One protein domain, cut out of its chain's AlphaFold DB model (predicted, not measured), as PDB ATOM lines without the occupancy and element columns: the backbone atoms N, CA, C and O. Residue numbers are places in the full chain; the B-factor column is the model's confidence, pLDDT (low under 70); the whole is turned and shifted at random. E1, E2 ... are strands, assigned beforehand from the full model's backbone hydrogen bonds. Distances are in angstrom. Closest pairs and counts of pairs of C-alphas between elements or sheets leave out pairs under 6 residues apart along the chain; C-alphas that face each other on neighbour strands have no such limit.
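Overview. This is residues 197 to 207, 221 to 256 and 275 to 418 of the 1003 residues of an uncharacterized protein of Haloarcula sebkhae (UniProt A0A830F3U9). The chain is wound in stacked turns, a solenoid, with a large sheet of mostly sharply bent strands wrapping round one side and a smaller sheet of short strands, E4, E6, E8, E10 and E12, facing it as the other wall of a sandwich. E1 and E2 stand side by side at one end of the stack, E14 lies at the other, and the tail, residues 396 to 418, folds back from E14 toward the E1 end. The printed part has 191 residues with 14 named strands, E1 to E14 in chain order, and no named helix: an all-strand domain. Both sheets are parallel; the small one runs E4, E6, E8, E10, E12, and the large one is branched at E5. The whole is compact, with a radius of gyration of the C-alphas of 16.1 A, and spans 51 by 40 by 30 A.

Arrangement. E1, residues 201 to 205, is an edge strand and the parallel neighbour of E2, residues 225 to 229, with N 204 and O 227 2.8 A apart, within hydrogen-bond range. On the other side of E2 is E5, residues 248 to 256, with N 228 and O 250 at 2.8 A. Beside residues 254 to 256 of E5, on the same side of it as E2, lies E3, residues 232 to 236, with N 233 and O 255 at 2.9 A. E3 runs on into E4, residues 239 to 243, at 90 degrees across a break of 2 residues; the two meet only through their link. On the other side of E5 is E7, residues 291 to 300, with N 251 and O 293 at 2.9 A. Next come E9, residues 314 to 324, with N 292 and O 315 at 2.8 A, and E11, residues 344 to 355, with N 323 and O 353 at 2.8 A. E13, residues 368 to 377, follows with N 347 and O 368 at 2.8 A, and E14, residues 387 to 395, with N 371 and O 389 at 2.8 A. This sheet is twisted: E5 bends by 91 degrees at residue 253, E11 by 115 degrees at residue 347 and E14 by 74 degrees at residue 391. In the other sheet, E4 pairs with E6, residues 277 to 281, N 243 and O 280 at 2.9 A. E8, residues 305 to 310, is beside E6, N 281 and O 308 at 3.0 A. E10, residues 334 to 339, is beside E8, N 306 and O 335 at 2.8 A, and the edge strand E12, residues 360 to 363, is beside E10, N 336 and O 361 at 2.9 A. The two sheets make a sandwich, two sheets face to face, the facing parts 9.4 A centre to centre and their best planes 25 degrees apart. The closest C-alphas of E10 and E11 are those of Asp 338 and Leu 344, 5.9 A apart.

Along the chain. E1 begins at C-alpha 201, (72.930, 183.457, 116.539). From first to last C-alpha E5 measures 19.1 A, E7 21.7 A, E9 21.5 A, E11 20.5 A, E13 23.6 A and E14 20.4 A. E11 has the most residues, 12. E14 ends at C-alpha 395, (108.512, 173.835, 127.843). Residues 383 to 384, in no named strand, pair in parallel with residues 362 to 363 of E12.

Size, cuts and confidence. The C-alphas farthest apart are those of Gly 387 and Ser 416, 53.6 A. Residues 208 to 220 are cut out, with C-alphas 207 and 221 22.6 A apart, and residues 257 to 274, with C-alphas 256 and 275 10.6 A apart. Of the links that are printed whole, none is long. The C-alphas of residues 396 to 418 lie 13 to 35 A from the mean of all C-alphas. The mean pLDDT of the printed part is 92.5, and residues 414 to 418 are under 70.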
ATOM      1  N   PRO A 197      72.112 185.738 109.861       91.69
ATOM      2  CA  PRO A 197      71.948 187.171 109.634       91.69
ATOM      3  C   PRO A 197      72.616 188.029 110.716       91.69
ATOM      4  O   PRO A 197      72.928 187.577 111.813       91.69
ATOM      5  N   SER A 198      72.850 189.305 110.405       92.12
ATOM      6  CA  SER A 198      73.444 190.250 111.359       92.12
ATOM      7  C   SER A 198      72.580 190.397 112.614       92.12
ATOM      8  O   SER A 198      71.440 190.835 112.513       92.12
ATOM      9  N   GLY A 199      73.166 190.153 113.788       89.94
ATOM     10  CA  GLY A 199      72.481 190.234 115.086       89.94
ATOM     11  C   GLY A 199      71.935 188.898 115.591       89.94
ATOM     12  O   GLY A 199      71.694 188.774 116.790       89.94
ATOM     13  N   ASP A 200      71.844 187.898 114.718       94.19
ATOM     14  CA  ASP A 200      71.297 186.587 115.047       94.19
ATOM     15  C   ASP A 200      72.399 185.597 115.433       94.19
ATOM     16  O   ASP A 200      73.590 185.815 115.176       94.19
ATOM     17  N   THR A 201      72.006 184.498 116.076       94.62
ATOM     18  CA  THR A 201      72.930 183.457 116.539       94.62
ATOM     19  C   THR A 201      72.392 182.073 116.205       94.62
ATOM     20  O   THR A 201      71.240 181.770 116.505       94.62
ATOM     21  N   ILE A 202      73.246 181.219 115.640       97.81
ATOM     22  CA  ILE A 202      72.980 179.783 115.513       97.81
ATOM     23  C   ILE A 202      73.763 179.051 116.603       97.81
ATOM     24  O   ILE A 202      74.986 179.191 116.690       97.81
ATOM     25  N   THR A 203      73.060 178.283 117.436       97.69
ATOM     26  CA  THR A 203      73.665 177.512 118.537       97.69
ATOM     27  C   THR A 203      73.670 176.024 118.217       97.69
ATOM     28  O   THR A 203      72.686 175.488 117.730       97.69
ATOM     29  N   ILE A 204      74.770 175.341 118.497       98.75
ATOM     30  CA  ILE A 204      74.943 173.902 118.310       98.75
ATOM     31  C   ILE A 204      75.435 173.360 119.652       98.75
ATOM     32  O   ILE A 204      76.541 173.693 120.077       98.75
ATOM     33  N   ASP A 205      74.584 172.609 120.344       97.38
ATOM     34  CA  ASP A 205      74.769 172.198 121.738       97.38
ATOM     35  C   ASP A 205      74.639 170.683 121.889       97.38
ATOM     36  O   ASP A 205      73.690 170.078 121.387       97.38
ATOM     37  N   SER A 206      75.583 170.064 122.598       96.25
ATOM     38  CA  SER A 206      75.543 168.625 122.891       96.25
ATOM     39  C   SER A 206      75.454 167.739 121.642       96.25
ATOM     40  O   SER A 206      74.834 166.681 121.679       96.25
ATOM     41  N   CYS A 207      76.063 168.154 120.528       98.25
ATOM     42  CA  CYS A 207      76.007 167.427 119.259       98.25
ATOM     43  C   CYS A 207      77.233 166.530 119.029       98.25
ATOM     44  O   CYS A 207      78.351 166.848 119.449       98.25
ATOM     45  N   ALA A 221      78.593 182.858 104.409       91.56
ATOM     46  CA  ALA A 221      78.078 184.225 104.323       91.56
ATOM     47  C   ALA A 221      77.409 184.644 105.650       91.56
ATOM     48  O   ALA A 221      77.337 183.856 106.589       91.56
ATOM     49  N   GLY A 222      76.891 185.874 105.719       88.56
ATOM     50  CA  GLY A 222      76.184 186.383 106.902       88.56
ATOM     51  C   GLY A 222      77.112 187.023 107.939       88.56
ATOM     52  O   GLY A 222      78.313 186.775 107.953       88.56
ATOM     53  N   ALA A 223      76.546 187.889 108.779       88.88
ATOM     54  CA  ALA A 223      77.276 188.662 109.791       88.88
ATOM     55  C   ALA A 223      76.780 188.371 111.221       88.88
ATOM     56  O   ALA A 223      76.988 189.176 112.126       88.88
ATOM     57  N   GLY A 224      76.078 187.253 111.420       93.88
ATOM     58  CA  GLY A 224      75.652 186.781 112.736       93.88
ATOM     59  C   GLY A 224      76.718 185.963 113.456       93.88
ATOM     60  O   GLY A 224      77.884 185.923 113.048       93.88
ATOM     61  N   ASN A 225      76.304 185.310 114.537       96.81
ATOM     62  CA  ASN A 225      77.173 184.516 115.395       96.81
ATOM     63  C   ASN A 225      76.901 183.012 115.234       96.81
ATOM     64  O   ASN A 225      75.780 182.597 114.937       96.81
ATOM     65  N   VAL A 226      77.924 182.196 115.477       98.12
ATOM     66  CA  VAL A 226      77.809 180.734 115.560       98.12
ATOM     67  C   VAL A 226      78.456 180.271 116.855       98.12
ATOM     68  O   VAL A 226      79.598 180.632 117.128       98.12
ATOM     69  N   VAL A 227      77.741 179.474 117.644       98.19
ATOM     70  CA  VAL A 227      78.235 178.937 118.918       98.19
ATOM     71  C   VAL A 227      78.122 177.417 118.888       98.19
ATOM     72  O   VAL A 227      77.014 176.897 118.956       98.19
ATOM     73  N   LEU A 228      79.252 176.709 118.809       98.56
ATOM     74  CA  LEU A 228      79.338 175.286 119.149       98.56
ATOM     75  C   LEU A 228      79.748 175.147 120.609       98.56
ATOM     76  O   LEU A 228      80.776 175.694 121.016       98.56
ATOM     77  N   LYS A 229      78.994 174.381 121.393       96.31
ATOM     78  CA  LYS A 229      79.347 174.096 122.782       96.31
ATOM     79  C   LYS A 229      78.980 172.671 123.183       96.31
ATOM     80  O   LYS A 229      77.993 172.131 122.700       96.31
ATOM     81  N   ASN A 230      79.767 172.090 124.084       95.06
ATOM     82  CA  ASN A 230      79.549 170.733 124.591       95.06
ATOM     83  C   ASN A 230      79.485 169.691 123.463       95.06
ATOM     84  O   ASN A 230      78.662 168.791 123.523       95.06
ATOM     85  N   CYS A 231      80.304 169.812 122.417       98.19
ATOM     86  CA  CYS A 231      80.261 168.910 121.268       98.19
ATOM     87  C   CYS A 231      81.445 167.942 121.266       98.19
ATOM     88  O   CYS A 231      82.541 168.266 121.735       98.19
ATOM     89  N   TRP A 232      81.241 166.783 120.644       98.12
ATOM     90  CA  TRP A 232      82.299 165.818 120.363       98.12
ATOM     91  C   TRP A 232      82.364 165.540 118.864       98.12
ATOM     92  O   TRP A 232      81.334 165.358 118.207       98.12
ATOM     93  N   GLY A 233      83.574 165.504 118.308       96.50
ATOM     94  CA  GLY A 233      83.770 165.238 116.893       96.50
ATOM     95  C   GLY A 233      85.019 164.428 116.573       96.50
ATOM     96  O   GLY A 233      86.088 164.697 117.120       96.50
ATOM     97  N   ARG A 234      84.905 163.479 115.633       95.25
ATOM     98  CA  ARG A 234      86.028 162.659 115.148       95.25
ATOM     99  C   ARG A 234      85.918 162.323 113.666       95.25
ATOM    100  O   ARG A 234      84.826 162.101 113.157       95.25
ATOM    101  N   SER A 235      87.050 162.256 112.967       93.62
ATOM    102  CA  SER A 235      87.082 162.023 111.513       93.62
ATOM    103  C   SER A 235      86.342 163.136 110.754       93.62
ATOM    104  O   SER A 235      85.469 162.882 109.922       93.62
ATOM    105  N   LEU A 236      86.672 164.388 111.080       93.06
ATOM    106  CA  LEU A 236      85.945 165.588 110.649       93.06
ATOM    107  C   LEU A 236      86.382 166.114 109.272       93.06
ATOM    108  O   LEU A 236      86.583 167.317 109.099       93.06
ATOM    109  N   GLY A 237      86.576 165.223 108.298       90.62
ATOM    110  CA  GLY A 237      86.872 165.600 106.917       90.62
ATOM    111  C   GLY A 237      88.065 166.537 106.801       90.62
ATOM    112  O   GLY A 237      89.198 166.135 107.045       90.62
ATOM    113  N   THR A 238      87.837 167.794 106.421       92.75
ATOM    114  CA  THR A 238      88.893 168.810 106.287       92.75
ATOM    115  C   THR A 238      89.118 169.665 107.539       92.75
ATOM    116  O   THR A 238      90.128 170.374 107.586       92.75
ATOM    117  N   GLY A 239      88.246 169.618 108.552       94.88
ATOM    118  CA  GLY A 239      88.348 170.499 109.716       94.88
ATOM    119  C   GLY A 239      87.058 170.719 110.503       94.88
ATOM    120  O   GLY A 239      86.028 170.108 110.246       94.88
ATOM    121  N   VAL A 240      87.093 171.659 111.450       97.50
ATOM    122  CA  VAL A 240      85.897 172.073 112.204       97.50
ATOM    123  C   VAL A 240      85.245 173.278 111.537       97.50
ATOM    124  O   VAL A 240      84.077 173.211 111.177       97.50
ATOM    125  N   PHE A 241      85.992 174.365 111.323       97.88
ATOM    126  CA  PHE A 241      85.451 175.621 110.803       97.88
ATOM    127  C   PHE A 241      86.106 176.063 109.503       97.88
ATOM    128  O   PHE A 241      87.303 176.371 109.453       97.88
ATOM    129  N   LYS A 242      85.268 176.253 108.486       95.62
ATOM    130  CA  LYS A 242      85.579 177.055 107.308       95.62
ATOM    131  C   LYS A 242      84.926 178.423 107.453       95.62
ATOM    132  O   LYS A 242      83.706 178.564 107.447       95.62
ATOM    133  N   ILE A 243      85.762 179.445 107.594       96.44
ATOM    134  CA  ILE A 243      85.339 180.805 107.927       96.44
ATOM    135  C   ILE A 243      85.491 181.684 106.686       96.44
ATOM    136  O   ILE A 243      86.601 182.069 106.297       96.44
ATOM    137  N   SER A 244      84.365 182.005 106.054       94.94
ATOM    138  CA  SER A 244      84.297 182.974 104.951       94.94
ATOM    139  C   SER A 244      83.605 184.278 105.361       94.94
ATOM    140  O   SER A 244      83.839 185.309 104.728       94.94
ATOM    141  N   ALA A 245      82.785 184.239 106.415       94.12
ATOM    142  CA  ALA A 245      82.064 185.368 107.007       94.12
ATOM    143  C   ALA A 245      81.822 185.132 108.521       94.12
ATOM    144  O   ALA A 245      82.529 184.325 109.124       94.12
ATOM    145  N   GLY A 246      80.848 185.822 109.124       92.44
ATOM    146  CA  GLY A 246      80.457 185.693 110.532       92.44
ATOM    147  C   GLY A 246      81.088 186.747 111.445       92.44
ATOM    148  O   GLY A 246      82.231 187.154 111.261       92.44
ATOM    149  N   ASN A 247      80.350 187.209 112.450       94.31
ATOM    150  CA  ASN A 247      80.847 188.189 113.417       94.31
ATOM    151  C   ASN A 247      81.649 187.511 114.539       94.31
ATOM    152  O   ASN A 247      82.830 187.804 114.740       94.31
ATOM    153  N   ARG A 248      81.024 186.556 115.233       96.31
ATOM    154  CA  ARG A 248      81.624 185.828 116.353       96.31
ATOM    155  C   ARG A 248      81.351 184.334 116.237       96.31
ATOM    156  O   ARG A 248      80.207 183.922 116.074       96.31
ATOM    157  N   ILE A 249      82.413 183.543 116.294       98.19
ATOM    158  CA  ILE A 249      82.406 182.096 116.091       98.19
ATOM    159  C   ILE A 249      83.031 181.489 117.333       98.19
ATOM    160  O   ILE A 249      84.194 181.753 117.626       98.19
ATOM    161  N   GLU A 250      82.260 180.717 118.081       98.50
ATOM    162  CA  GLU A 250      82.695 180.165 119.357       98.50
ATOM    163  C   GLU A 250      82.712 178.643 119.307       98.50
ATOM    164  O   GLU A 250      81.759 178.021 118.836       98.50
ATOM    165  N   LEU A 251      83.784 178.057 119.831       98.69
ATOM    166  CA  LEU A 251      83.857 176.653 120.192       98.69
ATOM    167  C   LEU A 251      84.149 176.561 121.685       98.69
ATOM    168  O   LEU A 251      85.167 177.079 122.152       98.69
ATOM    169  N   ARG A 252      83.243 175.922 122.424       96.94
ATOM    170  CA  ARG A 252      83.313 175.831 123.884       96.94
ATOM    171  C   ARG A 252      83.188 174.396 124.369       96.94
ATOM    172  O   ARG A 252      82.362 173.662 123.837       96.94
ATOM    173  N   ASN A 253      83.931 174.005 125.401       95.00
ATOM    174  CA  ASN A 253      83.767 172.703 126.069       95.00
ATOM    175  C   ASN A 253      83.680 171.543 125.064       95.00
ATOM    176  O   ASN A 253      82.683 170.832 125.042       95.00
ATOM    177  N   SER A 254      84.617 171.433 124.123       97.69
ATOM    178  CA  SER A 254      84.458 170.504 122.996       97.69
ATOM    179  C   SER A 254      85.742 169.772 122.637       97.69
ATOM    180  O   SER A 254      86.817 170.373 122.618       97.69
ATOM    181  N   TYR A 255      85.592 168.492 122.294       97.94
ATOM    182  CA  TYR A 255      86.645 167.642 121.742       97.94
ATOM    183  C   TYR A 255      86.480 167.555 120.223       97.94
ATOM    184  O   TYR A 255      85.396 167.224 119.742       97.94
ATOM    185  N   MET A 256      87.541 167.834 119.464       97.88
ATOM    186  CA  MET A 256      87.528 167.754 118.002       97.88
ATOM    187  C   MET A 256      88.787 167.066 117.468       97.88
ATOM    188  O   MET A 256      89.904 167.551 117.657       97.88
ATOM    189  N   GLY A 275      91.884 166.222 107.415       87.69
ATOM    190  CA  GLY A 275      92.382 166.886 108.615       87.69
ATOM    191  C   GLY A 275      93.168 168.169 108.350       87.69
ATOM    192  O   GLY A 275      94.143 168.439 109.044       87.69
ATOM    193  N   ARG A 276      92.808 168.956 107.326       88.38
ATOM    194  CA  ARG A 276      93.554 170.163 106.924       88.38
ATOM    195  C   ARG A 276      93.780 171.128 108.077       88.38
ATOM    196  O   ARG A 276      94.929 171.397 108.402       88.38
ATOM    197  N   ALA A 277      92.723 171.703 108.636       91.25
ATOM    198  CA  ALA A 277      92.868 172.657 109.726       91.25
ATOM    199  C   ALA A 277      91.647 172.655 110.632       91.25
ATOM    200  O   ALA A 277      90.534 172.561 110.128       91.25
ATOM    201  N   MET A 278      91.832 172.814 111.947       95.69
ATOM    202  CA  MET A 278      90.679 172.852 112.858       95.69
ATOM    203  C   MET A 278      89.815 174.076 112.569       95.69
ATOM    204  O   MET A 278      88.615 173.940 112.363       95.69
ATOM    205  N   ALA A 279      90.420 175.256 112.451       96.94
ATOM    206  CA  ALA A 279      89.723 176.462 112.029       96.94
ATOM    207  C   ALA A 279      90.531 177.243 110.996       96.94
ATOM    208  O   ALA A 279      91.733 177.473 111.157       96.94
ATOM    209  N   ARG A 280      89.860 177.691 109.932       94.12
ATOM    210  CA  ARG A 280      90.529 178.392 108.841       94.12
ATOM    211  C   ARG A 280      89.706 179.535 108.277       94.12
ATOM    212  O   ARG A 280      88.611 179.319 107.755       94.12
ATOM    213  N   ARG A 281      90.290 180.737 108.252       94.25
ATOM    214  CA  ARG A 281      89.765 181.841 107.439       94.25
ATOM    215  C   ARG A 281      90.341 181.748 106.034       94.25
ATOM    216  O   ARG A 281      91.542 181.920 105.856       94.25
ATOM    217  N   ILE A 282      89.496 181.464 105.042       89.88
ATOM    218  CA  ILE A 282      89.927 181.263 103.642       89.88
ATOM    219  C   ILE A 282      89.383 182.294 102.662       89.88
ATOM    220  O   ILE A 282      89.761 182.290 101.490       89.88
ATOM    221  N   SER A 283      88.428 183.114 103.087       90.38
ATOM    222  CA  SER A 283      87.700 184.043 102.226       90.38
ATOM    223  C   SER A 283      87.246 185.266 103.021       90.38
ATOM    224  O   SER A 283      87.296 185.285 104.254       90.38
ATOM    225  N   ASN A 284      86.831 186.305 102.296       90.00
ATOM    226  CA  ASN A 284      86.392 187.572 102.866       90.00
ATOM    227  C   ASN A 284      85.046 188.003 102.278       90.00
ATOM    228  O   ASN A 284      84.969 188.948 101.495       90.00
ATOM    229  N   ASN A 285      83.990 187.281 102.650       90.56
ATOM    230  CA  ASN A 285      82.633 187.515 102.157       90.56
ATOM    231  C   ASN A 285      81.875 188.582 102.975       90.56
ATOM    232  O   ASN A 285      80.666 188.729 102.822       90.56
ATOM    233  N   GLN A 286      82.574 189.345 103.823       85.81
ATOM    234  CA  GLN A 286      82.030 190.466 104.598       85.81
ATOM    235  C   GLN A 286      83.103 191.541 104.861       85.81
ATOM    236  O   GLN A 286      84.277 191.331 104.571       85.81
ATOM    237  N   SER A 287      82.714 192.701 105.406       83.50
ATOM    238  CA  SER A 287      83.655 193.781 105.750       83.50
ATOM    239  C   SER A 287      84.365 193.570 107.086       83.50
ATOM    240  O   SER A 287      85.541 193.906 107.210       83.50
ATOM    241  N   GLU A 288      83.653 193.031 108.075       87.31
ATOM    242  CA  GLU A 288      84.166 192.868 109.433       87.31
ATOM    243  C   GLU A 288      85.106 191.665 109.552       87.31
ATOM    244  O   GLU A 288      84.993 190.663 108.836       87.31
ATOM    245  N   THR A 289      86.055 191.760 110.481       93.56
ATOM    246  CA  THR A 289      86.957 190.648 110.795       93.56
ATOM    247  C   THR A 289      86.287 189.726 111.815       93.56
ATOM    248  O   THR A 289      86.017 190.194 112.918       93.56
ATOM    249  N   PRO A 290      86.039 188.442 111.487       96.31
ATOM    250  CA  PRO A 290      85.461 187.493 112.428       96.31
ATOM    251  C   PRO A 290      86.343 187.312 113.662       96.31
ATOM    252  O   PRO A 290      87.574 187.300 113.556       96.31
ATOM    253  N   THR A 291      85.698 187.102 114.807       98.06
ATOM    254  CA  THR A 291      86.348 186.632 116.034       98.06
ATOM    255  C   THR A 291      86.103 185.145 116.216       98.06
ATOM    256  O   THR A 291      84.954 184.735 116.358       98.06
ATOM    257  N   LEU A 292      87.175 184.357 116.242       98.56
ATOM    258  CA  LEU A 292      87.173 182.970 116.688       98.56
ATOM    259  C   LEU A 292      87.472 182.922 118.188       98.56
ATOM    260  O   LEU A 292      88.472 183.473 118.648       98.56
ATOM    261  N   VAL A 293      86.610 182.247 118.937       98.75
ATOM    262  CA  VAL A 293      86.711 182.078 120.386       98.75
ATOM    263  C   VAL A 293      86.855 180.596 120.684       98.75
ATOM    264  O   VAL A 293      85.993 179.809 120.297       98.75
ATOM    265  N   LEU A 294      87.939 180.224 121.352       98.69
ATOM    266  CA  LEU A 294      88.258 178.850 121.724       98.69
ATOM    267  C   LEU A 294      88.340 178.767 123.248       98.69
ATOM    268  O   LEU A 294      89.349 179.161 123.822       98.69
ATOM    269  N   ASP A 295      87.292 178.274 123.899       97.06
ATOM    270  CA  ASP A 295      87.233 178.214 125.362       97.06
ATOM    271  C   ASP A 295      87.039 176.779 125.843       97.06
ATOM    272  O   ASP A 295      86.000 176.172 125.588       97.06
ATOM    273  N   ASN A 296      88.011 176.248 126.584       96.06
ATOM    274  CA  ASN A 296      87.964 174.896 127.133       96.06
ATOM    275  C   ASN A 296      87.797 173.841 126.017       96.06
ATOM    276  O   ASN A 296      86.794 173.131 125.951       96.06
ATOM    277  N   VAL A 297      88.768 173.778 125.101       97.75
ATOM    278  CA  VAL A 297      88.700 172.948 123.884       97.75
ATOM    279  C   VAL A 297      89.916 172.051 123.718       97.75
ATOM    280  O   VAL A 297      91.045 172.461 123.998       97.75
ATOM    281  N   GLU A 298      89.676 170.860 123.176       97.81
ATOM    282  CA  GLU A 298      90.719 169.926 122.767       97.81
ATOM    283  C   GLU A 298      90.709 169.706 121.258       97.81
ATOM    284  O   GLU A 298      89.700 169.311 120.671       97.81
ATOM    285  N   PHE A 299      91.862 169.930 120.637       98.25
ATOM    286  CA  PHE A 299      92.115 169.657 119.231       98.25
ATOM    287  C   PHE A 299      93.116 168.525 119.088       98.25
ATOM    288  O   PHE A 299      94.238 168.628 119.574       98.25
ATOM    289  N   HIS A 300      92.729 167.482 118.359       95.94
ATOM    290  CA  HIS A 300      93.556 166.302 118.129       95.94
ATOM    291  C   HIS A 300      93.747 166.033 116.643       95.94
ATOM    292  O   HIS A 300      92.820 166.170 115.848       95.94
ATOM    293  N   ASN A 301      94.954 165.609 116.271       92.94
ATOM    294  CA  ASN A 301      95.282 165.084 114.948       92.94
ATOM    295  C   ASN A 301      94.807 166.005 113.809       92.94
ATOM    296  O   ASN A 301      93.754 165.788 113.204       92.94
ATOM    297  N   CYS A 302      95.591 167.028 113.465       91.69
ATOM    298  CA  CYS A 302      95.398 167.758 112.210       91.69
ATOM    299  C   CYS A 302      96.648 167.690 111.330       91.69
ATOM    300  O   CYS A 302      97.785 167.838 111.779       91.69
ATOM    301  N   ASN A 303      96.436 167.447 110.041       91.00
ATOM    302  CA  ASN A 303      97.492 167.356 109.046       91.00
ATOM    303  C   ASN A 303      98.180 168.699 108.805       91.00
ATOM    304  O   ASN A 303      99.380 168.712 108.545       91.00
ATOM    305  N   ARG A 304      97.477 169.833 108.930       90.81
ATOM    306  CA  ARG A 304      98.102 171.165 108.827       90.81
ATOM    307  C   ARG A 304      97.939 171.963 110.112       90.81
ATOM    308  O   ARG A 304      98.504 171.600 111.126       90.81
ATOM    309  N   HIS A 305      97.250 173.087 110.086       92.50
ATOM    310  CA  HIS A 305      97.305 174.054 111.175       92.50
ATOM    311  C   HIS A 305      96.111 173.855 112.100       92.50
ATOM    312  O   HIS A 305      95.010 173.579 111.638       92.50
ATOM    313  N   ALA A 306      96.282 174.031 113.404       96.00
ATOM    314  CA  ALA A 306      95.124 174.114 114.285       96.00
ATOM    315  C   ALA A 306      94.293 175.355 113.925       96.00
ATOM    316  O   ALA A 306      93.102 175.246 113.650       96.00
ATOM    317  N   VAL A 307      94.937 176.520 113.814       97.06
ATOM    318  CA  VAL A 307      94.284 177.752 113.355       97.06
ATOM    319  C   VAL A 307      95.111 178.397 112.253       97.06
ATOM    320  O   VAL A 307      96.321 178.576 112.400       97.06
ATOM    321  N   GLU A 308      94.450 178.765 111.157       94.88
ATOM    322  CA  GLU A 308      95.082 179.449 110.027       94.88
ATOM    323  C   GLU A 308      94.276 180.678 109.578       94.88
ATOM    324  O   GLU A 308      93.120 180.579 109.148       94.88
ATOM    325  N   ALA A 309      94.927 181.843 109.615       95.25
ATOM    326  CA  ALA A 309      94.457 183.078 108.993       95.25
ATOM    327  C   ALA A 309      95.081 183.218 107.593       95.25
ATOM    328  O   ALA A 309      96.190 183.732 107.445       95.25
ATOM    329  N   ARG A 310      94.390 182.729 106.554       90.44
ATOM    330  CA  ARG A 310      94.947 182.638 105.197       90.44
ATOM    331  C   ARG A 310      94.526 183.818 104.330       90.44
ATOM    332  O   ARG A 310      93.367 183.897 103.924       90.44
ATOM    333  N   ASN A 311      95.464 184.697 103.980       89.81
ATOM    334  CA  ASN A 311      95.245 185.941 103.213       89.81
ATOM    335  C   ASN A 311      94.276 186.972 103.835       89.81
ATOM    336  O   ASN A 311      94.143 188.069 103.296       89.81
ATOM    337  N   TYR A 312      93.575 186.638 104.920       94.12
ATOM    338  CA  TYR A 312      92.575 187.490 105.558       94.12
ATOM    339  C   TYR A 312      92.736 187.419 107.081       94.12
ATOM    340  O   TYR A 312      92.997 186.331 107.596       94.12
ATOM    341  N   PRO A 313      92.590 188.541 107.810       94.56
ATOM    342  CA  PRO A 313      92.866 188.588 109.248       94.56
ATOM    343  C   PRO A 313      91.912 187.701 110.051       94.56
ATOM    344  O   PRO A 313      90.805 187.463 109.619       94.56
ATOM    345  N   LEU A 314      92.245 187.206 111.229       97.12
ATOM    346  CA  LEU A 314      91.291 186.477 112.075       97.12
ATOM    347  C   LEU A 314      91.538 186.894 113.511       97.12
ATOM    348  O   LEU A 314      92.674 186.797 113.967       97.12
ATOM    349  N   GLN A 315      90.502 187.372 114.204       97.56
ATOM    350  CA  GLN A 315      90.637 187.655 115.628       97.56
ATOM    351  C   GLN A 315      90.559 186.349 116.412       97.56
ATOM    352  O   GLN A 315      89.714 185.511 116.099       97.56
ATOM    353  N   LEU A 316      91.432 186.169 117.402       98.31
ATOM    354  CA  LEU A 316      91.516 184.928 118.174       98.31
ATOM    355  C   LEU A 316      91.464 185.206 119.677       98.31
ATOM    356  O   LEU A 316      92.298 185.926 120.218       98.31
ATOM    357  N   GLN A 317      90.496 184.618 120.366       98.62
ATOM    358  CA  GLN A 317      90.294 184.777 121.808       98.62
ATOM    359  C   GLN A 317      90.103 183.410 122.459       98.62
ATOM    360  O   GLN A 317      89.664 182.476 121.786       98.62
ATOM    361  N   GLY A 318      90.402 183.282 123.750       98.12
ATOM    362  CA  GLY A 318      90.093 182.045 124.451       98.12
ATOM    363  C   GLY A 318      90.790 181.813 125.785       98.12
ATOM    364  O   GLY A 318      91.616 182.600 126.242       98.12
ATOM    365  N   ASP A 319      90.513 180.659 126.367       98.06
ATOM    366  CA  ASP A 319      91.195 180.097 127.523       98.06
ATOM    367  C   ASP A 319      91.118 178.563 127.478       98.06
ATOM    368  O   ASP A 319      90.188 177.994 126.919       98.06
ATOM    369  N   MET A 320      92.084 177.874 128.087       96.62
ATOM    370  CA  MET A 320      92.146 176.405 128.124       96.62
ATOM    371  C   MET A 320      92.050 175.758 126.739       96.62
ATOM    372  O   MET A 320      91.187 174.922 126.478       96.62
ATOM    373  N   VAL A 321      92.957 176.148 125.847       98.50
ATOM    374  CA  VAL A 321      93.073 175.562 124.509       98.50
ATOM    375  C   VAL A 321      94.181 174.515 124.526       98.50
ATOM    376  O   VAL A 321      95.348 174.871 124.694       98.50
ATOM    377  N   ALA A 322      93.841 173.240 124.341       97.88
ATOM    378  CA  ALA A 322      94.814 172.157 124.229       97.88
ATOM    379  C   ALA A 322      94.851 171.601 122.803       97.88
ATOM    380  O   ALA A 322      93.821 171.266 122.221       97.88
ATOM    381  N   ILE A 323      96.047 171.533 122.220       98.38
ATOM    382  CA  ILE A 323      96.272 171.080 120.848       98.38
ATOM    383  C   ILE A 323      97.295 169.949 120.866       98.38
ATOM    384  O   ILE A 323      98.411 170.115 121.362       98.38
ATOM    385  N   HIS A 324      96.922 168.827 120.268       96.62
ATOM    386  CA  HIS A 324      97.702 167.603 120.206       96.62
ATOM    387  C   HIS A 324      97.900 167.189 118.752       96.62
ATOM    388  O   HIS A 324      96.941 167.100 117.981       96.62
ATOM    389  N   ASN A 325      99.146 166.886 118.390       94.44
ATOM    390  CA  ASN A 325      99.489 166.288 117.101       94.44
ATOM    391  C   ASN A 325      98.959 167.075 115.888       94.44
ATOM    392  O   ASN A 325      98.277 166.550 115.003       94.44
ATOM    393  N   ALA A 326      99.262 168.370 115.876       93.81
ATOM    394  CA  ALA A 326      98.997 169.271 114.769       93.81
ATOM    395  C   ALA A 326     100.204 169.368 113.821       93.81
ATOM    396  O   ALA A 326     101.346 169.118 114.205       93.81
ATOM    397  N   ALA A 327      99.948 169.789 112.583       91.81
ATOM    398  CA  ALA A 327     100.940 169.979 111.521       91.81
ATOM    399  C   ALA A 327     101.721 168.708 111.166       91.81
ATOM    400  O   ALA A 327     102.937 168.736 110.987       91.81
ATOM    401  N   ARG A 328     100.991 167.597 111.026       88.81
ATOM    402  CA  ARG A 328     101.546 166.268 110.716       88.81
ATOM    403  C   ARG A 328     102.108 166.133 109.294       88.81
ATOM    404  O   ARG A 328     102.957 165.277 109.060       88.81
ATOM    405  N   ASP A 329     101.627 166.928 108.336       84.31
ATOM    406  CA  ASP A 329     102.051 166.855 106.931       84.31
ATOM    407  C   ASP A 329     103.502 167.345 106.732       84.31
ATOM    408  O   ASP A 329     103.834 168.473 107.127       84.31
ATOM    409  N   PRO A 330     104.374 166.558 106.062       71.25
ATOM    410  CA  PRO A 330     105.731 166.973 105.722       71.25
ATOM    411  C   PRO A 330     105.780 168.297 104.940       71.25
ATOM    412  O   PRO A 330     105.486 168.369 103.748       71.25
ATOM    413  N   GLY A 331     106.243 169.360 105.601       73.75
ATOM    414  CA  GLY A 331     106.359 170.702 105.018       73.75
ATOM    415  C   GLY A 331     105.420 171.741 105.630       73.75
ATOM    416  O   GLY A 331     105.438 172.899 105.201       73.75
ATOM    417  N   ARG A 332     104.623 171.365 106.633       84.81
ATOM    418  CA  ARG A 332     104.023 172.305 107.587       84.81
ATOM    419  C   ARG A 332     104.978 172.480 108.762       84.81
ATOM    420  O   ARG A 332     105.566 171.521 109.242       84.81
ATOM    421  N   ASP A 333     105.177 173.722 109.179       86.81
ATOM    422  CA  ASP A 333     106.190 174.108 110.165       86.81
ATOM    423  C   ASP A 333     105.591 174.757 111.416       86.81
ATOM    424  O   ASP A 333     106.336 175.170 112.303       86.81
ATOM    425  N   SER A 334     104.259 174.856 111.491       94.19
ATOM    426  CA  SER A 334     103.565 175.625 112.524       94.19
ATOM    427  C   SER A 334     102.173 175.103 112.874       94.19
ATOM    428  O   SER A 334     101.433 174.659 111.996       94.19
ATOM    429  N   VAL A 335     101.792 175.226 114.148       96.75
ATOM    430  CA  VAL A 335     100.451 174.884 114.656       96.75
ATOM    431  C   VAL A 335      99.465 176.042 114.488       96.75
ATOM    432  O   VAL A 335      98.354 175.836 113.998       96.75
ATOM    433  N   LEU A 336      99.873 177.257 114.846       96.88
ATOM    434  CA  LEU A 336      99.131 178.497 114.629       96.88
ATOM    435  C   LEU A 336      99.841 179.312 113.549       96.88
ATOM    436  O   LEU A 336     101.033 179.609 113.672       96.88
ATOM    437  N   ARG A 337      99.118 179.653 112.481       94.31
ATOM    438  CA  ARG A 337      99.709 180.275 111.294       94.31
ATOM    439  C   ARG A 337      98.922 181.482 110.808       94.31
ATOM    440  O   ARG A 337      97.697 181.431 110.688       94.31
ATOM    441  N   ASP A 338      99.653 182.511 110.402       93.00
ATOM    442  CA  ASP A 338      99.154 183.522 109.478       93.00
ATOM    443  C   ASP A 338     100.060 183.638 108.244       93.00
ATOM    444  O   ASP A 338     101.231 183.251 108.269       93.00
ATOM    445  N   ASP A 339      99.495 184.036 107.102       85.62
ATOM    446  CA  ASP A 339     100.279 184.245 105.886       85.62
ATOM    447  C   ASP A 339      99.754 185.355 104.970       85.62
ATOM    448  O   ASP A 339      98.596 185.770 105.026       85.62
ATOM    449  N   ALA A 340     100.654 185.823 104.093       80.75
ATOM    450  CA  ALA A 340     100.426 186.910 103.143       80.75
ATOM    451  C   ALA A 340      99.869 188.176 103.826       80.75
ATOM    452  O   ALA A 340     100.594 188.823 104.581       80.75
ATOM    453  N   ASP A 341      98.606 188.507 103.540       78.25
ATOM    454  CA  ASP A 341      97.856 189.642 104.099       78.25
ATOM    455  C   ASP A 341      96.950 189.236 105.287       78.25
ATOM    456  O   ASP A 341      96.237 190.068 105.850       78.25
ATOM    457  N   GLY A 342      96.939 187.954 105.665       84.38
ATOM    458  CA  GLY A 342      96.246 187.452 106.846       84.38
ATOM    459  C   GLY A 342      97.104 187.633 108.091       84.38
ATOM    460  O   GLY A 342      98.281 187.289 108.088       84.38
ATOM    461  N   ALA A 343      96.510 188.182 109.148       93.12
ATOM    462  CA  ALA A 343      97.112 188.292 110.472       93.12
ATOM    463  C   ALA A 343      96.232 187.568 111.495       93.12
ATOM    464  O   ALA A 343      95.008 187.743 111.471       93.12
ATOM    465  N   LEU A 344      96.829 186.808 112.414       96.25
ATOM    466  CA  LEU A 344      96.142 186.438 113.656       96.25
ATOM    467  C   LEU A 344      96.089 187.684 114.546       96.25
ATOM    468  O   LEU A 344      97.048 188.017 115.237       96.25
ATOM    469  N   ALA A 345      94.984 188.418 114.458       94.19
ATOM    470  CA  ALA A 345      94.854 189.749 115.030       94.19
ATOM    471  C   ALA A 345      94.275 189.708 116.448       94.19
ATOM    472  O   ALA A 345      93.449 188.855 116.765       94.19
ATOM    473  N   HIS A 346      94.654 190.673 117.280       96.38
ATOM    474  CA  HIS A 346      94.096 190.892 118.618       96.38
ATOM    475  C   HIS A 346      93.993 189.604 119.445       96.38
ATOM    476  O   HIS A 346      92.970 189.337 120.082       96.38
ATOM    477  N   VAL A 347      95.055 188.798 119.403       98.31
ATOM    478  CA  VAL A 347      95.108 187.524 120.109       98.31
ATOM    479  C   VAL A 347      94.990 187.780 121.608       98.31
ATOM    480  O   VAL A 347      95.742 188.575 122.172       98.31
ATOM    481  N   SER A 348      94.051 187.102 122.258       98.31
ATOM    482  CA  SER A 348      93.862 187.147 123.707       98.31
ATOM    483  C   SER A 348      93.537 185.748 124.211       98.31
ATOM    484  O   SER A 348      92.364 185.401 124.341       98.31
ATOM    485  N   ILE A 349      94.576 184.940 124.449       98.44
ATOM    486  CA  ILE A 349      94.433 183.584 124.998       98.44
ATOM    487  C   ILE A 349      95.062 183.510 126.388       98.44
ATOM    488  O   ILE A 349      96.249 183.781 126.535       98.44
ATOM    489  N   ASP A 350      94.323 183.080 127.404       98.25
ATOM    490  CA  ASP A 350      94.883 182.972 128.757       98.25
ATOM    491  C   ASP A 350      95.789 181.740 128.912       98.25
ATOM    492  O   ASP A 350      96.937 181.856 129.361       98.25
ATOM    493  N   ARG A 351      95.314 180.559 128.500       98.38
ATOM    494  CA  ARG A 351      96.044 179.283 128.595       98.38
ATOM    495  C   ARG A 351      96.008 178.517 127.274       98.38
ATOM    496  O   ARG A 351      94.939 178.140 126.803       98.38
ATOM    497  N   LEU A 352      97.187 178.250 126.713       98.69
ATOM    498  CA  LEU A 352      97.396 177.461 125.497       98.69
ATOM    499  C   LEU A 352      98.371 176.313 125.777       98.69
ATOM    500  O   LEU A 352      99.438 176.537 126.354       98.69
ATOM    501  N   SER A 353      98.058 175.101 125.326       98.31
ATOM    502  CA  SER A 353      99.013 173.998 125.270       98.31
ATOM    503  C   SER A 353      99.139 173.388 123.882       98.31
ATOM    504  O   SER A 353      98.138 173.193 123.202       98.31
ATOM    505  N   VAL A 354     100.377 173.097 123.469       98.12
ATOM    506  CA  VAL A 354     100.698 172.458 122.185       98.12
ATOM    507  C   VAL A 354     101.671 171.307 122.392       98.12
ATOM    508  O   VAL A 354     102.831 171.509 122.773       98.12
ATOM    509  N   HIS A 355     101.202 170.102 122.098       96.38
ATOM    510  CA  HIS A 355     101.905 168.862 122.387       96.38
ATOM    511  C   HIS A 355     101.948 167.943 121.173       96.38
ATOM    512  O   HIS A 355     101.112 168.026 120.270       96.38
ATOM    513  N   ASP A 356     102.981 167.104 121.143       94.25
ATOM    514  CA  ASP A 356     103.174 166.031 120.159       94.25
ATOM    515  C   ASP A 356     103.068 166.495 118.701       94.25
ATOM    516  O   ASP A 356     102.609 165.766 117.833       94.25
ATOM    517  N   SER A 357     103.471 167.738 118.445       91.44
ATOM    518  CA  SER A 357     103.395 168.397 117.144       91.44
ATOM    519  C   SER A 357     104.814 168.748 116.722       91.44
ATOM    520  O   SER A 357     105.364 169.713 117.241       91.44
ATOM    521  N   ASP A 358     105.415 168.012 115.784       87.88
ATOM    522  CA  ASP A 358     106.817 168.216 115.364       87.88
ATOM    523  C   ASP A 358     107.112 169.644 114.853       87.88
ATOM    524  O   ASP A 358     108.262 170.087 114.826       87.88
ATOM    525  N   ALA A 359     106.071 170.381 114.469       92.88
ATOM    526  CA  ALA A 359     106.096 171.783 114.081       92.88
ATOM    527  C   ALA A 359     106.404 172.755 115.235       92.88
ATOM    528  O   ALA A 359     106.360 172.416 116.415       92.88
ATOM    529  N   ALA A 360     106.705 174.011 114.905       96.25
ATOM    530  CA  ALA A 360     106.738 175.076 115.898       96.25
ATOM    531  C   ALA A 360     105.310 175.463 116.328       96.25
ATOM    532  O   ALA A 360     104.337 175.200 115.623       96.25
ATOM    533  N   VAL A 361     105.163 176.135 117.470       97.31
ATOM    534  CA  VAL A 361     103.841 176.616 117.904       97.31
ATOM    535  C   VAL A 361     103.308 177.677 116.935       97.31
ATOM    536  O   VAL A 361     102.152 177.595 116.525       97.31
ATOM    537  N   PHE A 362     104.150 178.623 116.514       97.19
ATOM    538  CA  PHE A 362     103.752 179.772 115.706       97.19
ATOM    539  C   PHE A 362     104.567 179.908 114.411       97.19
ATOM    540  O   PHE A 362     105.791 179.756 114.390       97.19
ATOM    541  N   SER A 363     103.869 180.271 113.336       95.62
ATOM    542  CA  SER A 363     104.412 180.964 112.162       95.62
ATOM    543  C   SER A 363     103.454 182.107 111.853       95.62
ATOM    544  O   SER A 363     102.570 181.995 111.003       95.62
ATOM    545  N   ALA A 364     103.544 183.153 112.672       95.12
ATOM    546  CA  ALA A 364     102.571 184.235 112.721       95.12
ATOM    547  C   ALA A 364     103.266 185.613 112.716       95.12
ATOM    548  O   ALA A 364     103.155 186.366 113.688       95.12
ATOM    549  N   PRO A 365     104.039 185.951 111.663       94.25
ATOM    550  CA  PRO A 365     104.831 187.183 111.601       94.25
ATOM    551  C   PRO A 365     104.004 188.468 111.746       94.25
ATOM    552  O   PRO A 365     104.556 189.507 112.116       94.25
ATOM    553  N   ASN A 366     102.703 188.416 111.445       94.06
ATOM    554  CA  ASN A 366     101.813 189.575 111.476       94.06
ATOM    555  C   ASN A 366     100.917 189.630 112.722       94.06
ATOM    556  O   ASN A 366     100.116 190.559 112.838       94.06
ATOM    557  N   ALA A 367     101.034 188.667 113.636       96.00
ATOM    558  CA  ALA A 367     100.146 188.579 114.784       96.00
ATOM    559  C   ALA A 367     100.405 189.670 115.833       96.00
ATOM    560  O   ALA A 367     101.541 190.101 116.041       96.00
ATOM    561  N   ASP A 368      99.352 190.095 116.531       97.00
ATOM    562  CA  ASP A 368      99.407 191.032 117.657       97.00
ATOM    563  C   ASP A 368      98.546 190.548 118.829       97.00
ATOM    564  O   ASP A 368      97.627 189.750 118.659       97.00
ATOM    565  N   GLY A 369      98.847 191.036 120.036       97.88
ATOM    566  CA  GLY A 369      98.118 190.688 121.257       97.88
ATOM    567  C   GLY A 369      98.971 189.940 122.281       97.88
ATOM    568  O   GLY A 369     100.185 190.155 122.393       97.88
ATOM    569  N   SER A 370      98.331 189.093 123.081       97.88
ATOM    570  CA  SER A 370      98.964 188.393 124.194       97.88
ATOM    571  C   SER A 370      98.440 186.980 124.398       97.88
ATOM    572  O   SER A 370      97.247 186.714 124.250       97.88
ATOM    573  N   ILE A 371      99.343 186.106 124.836       98.56
ATOM    574  CA  ILE A 371      99.009 184.799 125.392       98.56
ATOM    575  C   ILE A 371      99.558 184.726 126.816       98.56
ATOM    576  O   ILE A 371     100.743 184.983 127.035       98.56
ATOM    577  N   GLY A 372      98.708 184.393 127.788       98.56
ATOM    578  CA  GLY A 372      99.072 184.342 129.203       98.56
ATOM    579  C   GLY A 372     100.124 183.272 129.485       98.56
ATOM    580  O   GLY A 372     101.245 183.590 129.884       98.56
ATOM    581  N   THR A 373      99.778 182.006 129.255       98.56
ATOM    582  CA  THR A 373     100.676 180.855 129.437       98.56
ATOM    583  C   THR A 373     100.652 179.931 128.225       98.56
ATOM    584  O   THR A 373      99.581 179.531 127.773       98.56
ATOM    585  N   VAL A 374     101.837 179.542 127.751       98.62
ATOM    586  CA  VAL A 374     102.039 178.503 126.735       98.62
ATOM    587  C   VAL A 374     102.737 177.307 127.379       98.62
ATOM    588  O   VAL A 374     103.882 177.423 127.810       98.62
ATOM    589  N   ARG A 375     102.078 176.146 127.424       98.44
ATOM    590  CA  ARG A 375     102.708 174.861 127.773       98.44
ATOM    591  C   ARG A 375     102.988 174.073 126.518       98.44
ATOM    592  O   ARG A 375     102.121 173.954 125.662       98.44
ATOM    593  N   ARG A 376     104.186 173.522 126.382       97.38
ATOM    594  CA  ARG A 376     104.524 172.852 125.127       97.38
ATOM    595  C   ARG A 376     105.541 171.742 125.321       97.38
ATOM    596  O   ARG A 376     106.542 171.938 126.007       97.38
ATOM    597  N   ALA A 377     105.332 170.603 124.679       94.81
ATOM    598  CA  ALA A 377     106.306 169.514 124.630       94.81
ATOM    599  C   ALA A 377     106.300 168.842 123.253       94.81
ATOM    600  O   ALA A 377     105.326 168.970 122.515       94.81
ATOM    601  N   ASN A 378     107.400 168.164 122.907       90.19
ATOM    602  CA  ASN A 378     107.547 167.431 121.642       90.19
ATOM    603  C   ASN A 378     107.193 168.283 120.409       90.19
ATOM    604  O   ASN A 378     106.352 167.911 119.602       90.19
ATOM    605  N   ASN A 379     107.813 169.463 120.313       91.25
ATOM    606  CA  ASN A 379     107.628 170.418 119.221       91.25
ATOM    607  C   ASN A 379     108.921 171.156 118.875       91.25
ATOM    608  O   ASN A 379     109.865 171.186 119.672       91.25
ATOM    609  N   ALA A 380     108.949 171.820 117.716       92.50
ATOM    610  CA  ALA A 380     110.094 172.607 117.245       92.50
ATOM    611  C   ALA A 380     110.242 173.986 117.929       92.50
ATOM    612  O   ALA A 380     110.914 174.881 117.410       92.50
ATOM    613  N   GLY A 381     109.665 174.171 119.119       95.00
ATOM    614  CA  GLY A 381     109.741 175.414 119.880       95.00
ATOM    615  C   GLY A 381     108.623 176.402 119.551       95.00
ATOM    616  O   GLY A 381     107.637 176.057 118.912       95.00
ATOM    617  N   LEU A 382     108.766 177.651 120.008       95.69
ATOM    618  CA  LEU A 382     107.742 178.679 119.787       95.69
ATOM    619  C   LEU A 382     107.614 179.101 118.316       95.69
ATOM    620  O   LEU A 382     106.506 179.369 117.879       95.69
ATOM    621  N   GLY A 383     108.700 179.136 117.545       95.88
ATOM    622  CA  GLY A 383     108.666 179.642 116.167       95.88
ATOM    623  C   GLY A 383     108.548 181.169 116.085       95.88
ATOM    624  O   GLY A 383     109.028 181.878 116.973       95.88
ATOM    625  N   ASP A 384     107.965 181.671 114.996       95.69
ATOM    626  CA  ASP A 384     107.784 183.107 114.763       95.69
ATOM    627  C   ASP A 384     106.457 183.580 115.361       95.69
ATOM    628  O   ASP A 384     105.381 183.224 114.885       95.69
ATOM    629  N   THR A 385     106.554 184.381 116.417       95.56
ATOM    630  CA  THR A 385     105.416 184.921 117.172       95.56
ATOM    631  C   THR A 385     104.961 186.292 116.666       95.56
ATOM    632  O   THR A 385     103.980 186.824 117.185       95.56
ATOM    633  N   GLY A 386     105.668 186.891 115.701       94.44
ATOM    634  CA  GLY A 386     105.385 188.248 115.243       94.44
ATOM    635  C   GLY A 386     105.407 189.260 116.394       94.44
ATOM    636  O   GLY A 386     106.418 189.432 117.079       94.44
ATOM    637  N   GLY A 387     104.286 189.952 116.597       95.12
ATOM    638  CA  GLY A 387     104.062 190.913 117.677       95.12
ATOM    639  C   GLY A 387     103.399 190.338 118.935       95.12
ATOM    640  O   GLY A 387     103.035 191.120 119.817       95.12
ATOM    641  N   LEU A 388     103.221 189.016 119.047       97.25
ATOM    642  CA  LEU A 388     102.583 188.394 120.209       97.25
ATOM    643  C   LEU A 388     103.455 188.474 121.463       97.25
ATOM    644  O   LEU A 388     104.624 188.088 121.476       97.25
ATOM    645  N   SER A 389     102.847 188.914 122.562       97.50
ATOM    646  CA  SER A 389     103.461 188.853 123.887       97.50
ATOM    647  C   SER A 389     103.103 187.543 124.591       97.50
ATOM    648  O   SER A 389     101.937 187.262 124.845       97.50
ATOM    649  N   ILE A 390     104.110 186.731 124.921       98.12
ATOM    650  CA  ILE A 390     103.927 185.496 125.696       98.12
ATOM    651  C   ILE A 390     104.278 185.789 127.156       98.12
ATOM    652  O   ILE A 390     105.424 186.129 127.455       98.12
ATOM    653  N   GLY A 391     103.299 185.686 128.057       97.94
ATOM    654  CA  GLY A 391     103.489 185.951 129.484       97.94
ATOM    655  C   GLY A 391     104.418 184.927 130.135       97.94
ATOM    656  O   GLY A 391     105.447 185.293 130.705       97.94
ATOM    657  N   THR A 392     104.075 183.646 130.009       98.19
ATOM    658  CA  THR A 392     104.863 182.512 130.514       98.19
ATOM    659  C   THR A 392     104.984 181.428 129.441       98.19
ATOM    660  O   THR A 392     103.975 180.977 128.911       98.19
ATOM    661  N   ASP A 393     106.208 180.990 129.136       98.00
ATOM    662  CA  ASP A 393     106.495 179.826 128.280       98.00
ATOM    663  C   ASP A 393     107.037 178.678 129.148       98.00
ATOM    664  O   ASP A 393     108.078 178.817 129.795       98.00
ATOM    665  N   GLU A 394     106.326 177.554 129.176       98.12
ATOM    666  CA  GLU A 394     106.593 176.389 130.022       98.12
ATOM    667  C   GLU A 394     106.904 175.135 129.170       98.12
ATOM    668  O   GLU A 394     106.055 174.247 129.012       98.12
ATOM    669  N   PRO A 395     108.121 175.016 128.604       96.50
ATOM    670  CA  PRO A 395     108.512 173.835 127.843       96.50
ATOM    671  C   PRO A 395     108.627 172.586 128.734       96.50
ATOM    672  O   PRO A 395     109.193 172.636 129.827       96.50
ATOM    673  N   GLY A 396     108.134 171.448 128.241       93.19
ATOM    674  CA  GLY A 396     108.188 170.144 128.910       93.19
ATOM    675  C   GLY A 396     107.161 169.947 130.030       93.19
ATOM    676  O   GLY A 396     107.254 168.966 130.760       93.19
ATOM    677  N   LYS A 397     106.210 170.873 130.205       94.12
ATOM    678  CA  LYS A 397     105.064 170.680 131.104       94.12
ATOM    679  C   LYS A 397     103.955 169.898 130.418       94.12
ATOM    680  O   LYS A 397     103.765 170.043 129.213       94.12
ATOM    681  N   GLU A 398     103.207 169.140 131.215       92.81
ATOM    682  CA  GLU A 398     101.997 168.451 130.765       92.81
ATOM    683  C   GLU A 398     100.987 169.432 130.149       92.81
ATOM    684  O   GLU A 398     100.926 170.591 130.589       92.81
ATOM    685  N   PRO A 399     100.200 168.993 129.151       94.69
ATOM    686  CA  PRO A 399      99.131 169.795 128.569       94.69
ATOM    687  C   PRO A 399      98.193 170.375 129.629       94.69
ATOM    688  O   PRO A 399      98.070 169.868 130.749       94.69
ATOM    689  N   PHE A 400      97.511 171.464 129.286       91.19
ATOM    690  CA  PHE A 400      96.290 171.785 130.011       91.19
ATOM    691  C   PHE A 400      95.259 170.690 129.722       91.19
ATOM    692  O   PHE A 400      95.282 170.109 128.643       91.19
ATOM    693  N   ALA A 401      94.387 170.411 130.688       90.00
ATOM    694  CA  ALA A 401      93.327 169.412 130.566       90.00
ATOM    695  C   ALA A 401      91.968 170.128 130.568       90.00
ATOM    696  O   ALA A 401      91.433 170.412 131.646       90.00
ATOM    697  N   PRO A 402      91.467 170.548 129.396       87.69
ATOM    698  CA  PRO A 402      90.113 171.054 129.255       87.69
ATOM    699  C   PRO A 402      89.074 170.024 129.723       87.69
ATOM    700  O   PRO A 402      89.233 168.824 129.535       87.69
ATOM    701  N   SER A 403      87.988 170.488 130.336       86.25
ATOM    702  CA  SER A 403      86.843 169.644 130.691       86.25
ATOM    703  C   SER A 403      85.908 169.541 129.491       86.25
ATOM    704  O   SER A 403      85.022 170.381 129.329       86.25
ATOM    705  N   VAL A 404      86.124 168.550 128.634       90.88
ATOM    706  CA  VAL A 404      85.339 168.320 127.412       90.88
ATOM    707  C   VAL A 404      84.454 167.076 127.560       90.88
ATOM    708  O   VAL A 404      84.809 166.181 128.329       90.88
ATOM    709  N   PRO A 405      83.301 167.009 126.872       75.69
ATOM    710  CA  PRO A 405      82.442 165.831 126.903       75.69
ATOM    711  C   PRO A 405      83.125 164.626 126.253       75.69
ATOM    712  O   PRO A 405      83.922 164.760 125.318       75.69
ATOM    713  N   THR A 406      82.758 163.440 126.718       83.38
ATOM    714  CA  THR A 406      83.013 162.187 126.013       83.38
ATOM    715  C   THR A 406      82.007 162.003 124.873       83.38
ATOM    716  O   THR A 406      81.002 162.709 124.783       83.38
ATOM    717  N   LYS A 407      82.275 161.043 123.982       84.56
ATOM    718  CA  LYS A 407      81.373 160.680 122.878       84.56
ATOM    719  C   LYS A 407      79.956 160.352 123.372       84.56
ATOM    720  O   LYS A 407      78.999 160.781 122.741       84.56
ATOM    721  N   ASP A 408      79.841 159.637 124.492       79.44
ATOM    722  CA  ASP A 408      78.561 159.156 125.029       79.44
ATOM    723  C   ASP A 408      77.749 160.262 125.741       79.44
ATOM    724  O   ASP A 408      76.545 160.116 125.940       79.44
ATOM    725  N   ASP A 409      78.372 161.398 126.084       78.44
ATOM    726  CA  ASP A 409      77.683 162.536 126.716       78.44
ATOM    727  C   ASP A 409      76.830 163.345 125.712       78.44
ATOM    728  O   ASP A 409      75.957 164.141 126.091       78.44
ATOM    729  N   VAL A 410      77.085 163.168 124.412       90.31
ATOM    730  CA  VAL A 410      76.569 164.015 123.327       90.31
ATOM    731  C   VAL A 410      75.922 163.196 122.211       90.31
ATOM    732  O   VAL A 410      76.005 161.975 122.173       90.31
ATOM    733  N   GLY A 411      75.294 163.887 121.261       93.44
ATOM    734  CA  GLY A 411      74.531 163.249 120.196       93.44
ATOM    735  C   GLY A 411      73.118 162.897 120.647       93.44
ATOM    736  O   GLY A 411      72.616 163.423 121.642       93.44
ATOM    737  N   ILE A 412      72.460 162.048 119.863       91.25
ATOM    738  CA  ILE A 412      71.073 161.647 120.107       91.25
ATOM    739  C   ILE A 412      70.890 160.938 121.453       91.25
ATOM    740  O   ILE A 412      71.749 160.196 121.921       91.25
ATOM    741  N   ASN A 413      69.718 161.120 122.052       80.94
ATOM    742  CA  ASN A 413      69.239 160.283 123.144       80.94
ATOM    743  C   ASN A 413      68.763 158.946 122.574       80.94
ATOM    744  O   ASN A 413      67.698 158.886 121.955       80.94
ATOM    745  N   THR A 414      69.534 157.880 122.784       61.53
ATOM    746  CA  THR A 414      69.095 156.517 122.467       61.53
ATOM    747  C   THR A 414      68.206 155.996 123.594       61.53
ATOM    748  O   THR A 414      68.517 156.109 124.783       61.53
ATOM    749  N   ALA A 415      67.056 155.428 123.240       40.78
ATOM    750  CA  ALA A 415      66.247 154.694 124.199       40.78
ATOM    751  C   ALA A 415      66.907 153.319 124.412       40.78
ATOM    752  O   ALA A 415      66.689 152.394 123.638       40.78
ATOM    753  N   SER A 416      67.717 153.190 125.468       38.59
ATOM    754  CA  SER A 416      68.289 151.933 125.991       38.59
ATOM    755  C   SER A 416      69.159 151.084 125.035       38.59
ATOM    756  O   SER A 416      68.678 150.123 124.445       38.59
ATOM    757  N   ALA A 417      70.472 151.342 125.005       33.22
ATOM    758  CA  ALA A 417      71.532 150.327 124.871       33.22
ATOM    759  C   ALA A 417      72.883 150.945 125.289       33.22
ATOM    760  O   ALA A 417      73.175 152.086 124.945       33.22
ATOM    761  N   GLY A 418      73.669 150.223 126.093       37.69
ATOM    762  CA  GLY A 418      74.924 150.712 126.669       37.69
ATOM    763  C   GLY A 418      76.065 150.880 125.658       37.69
ATOM    764  O   GLY A 418      76.100 150.189 124.650       37.69
TER     765      GLY A 418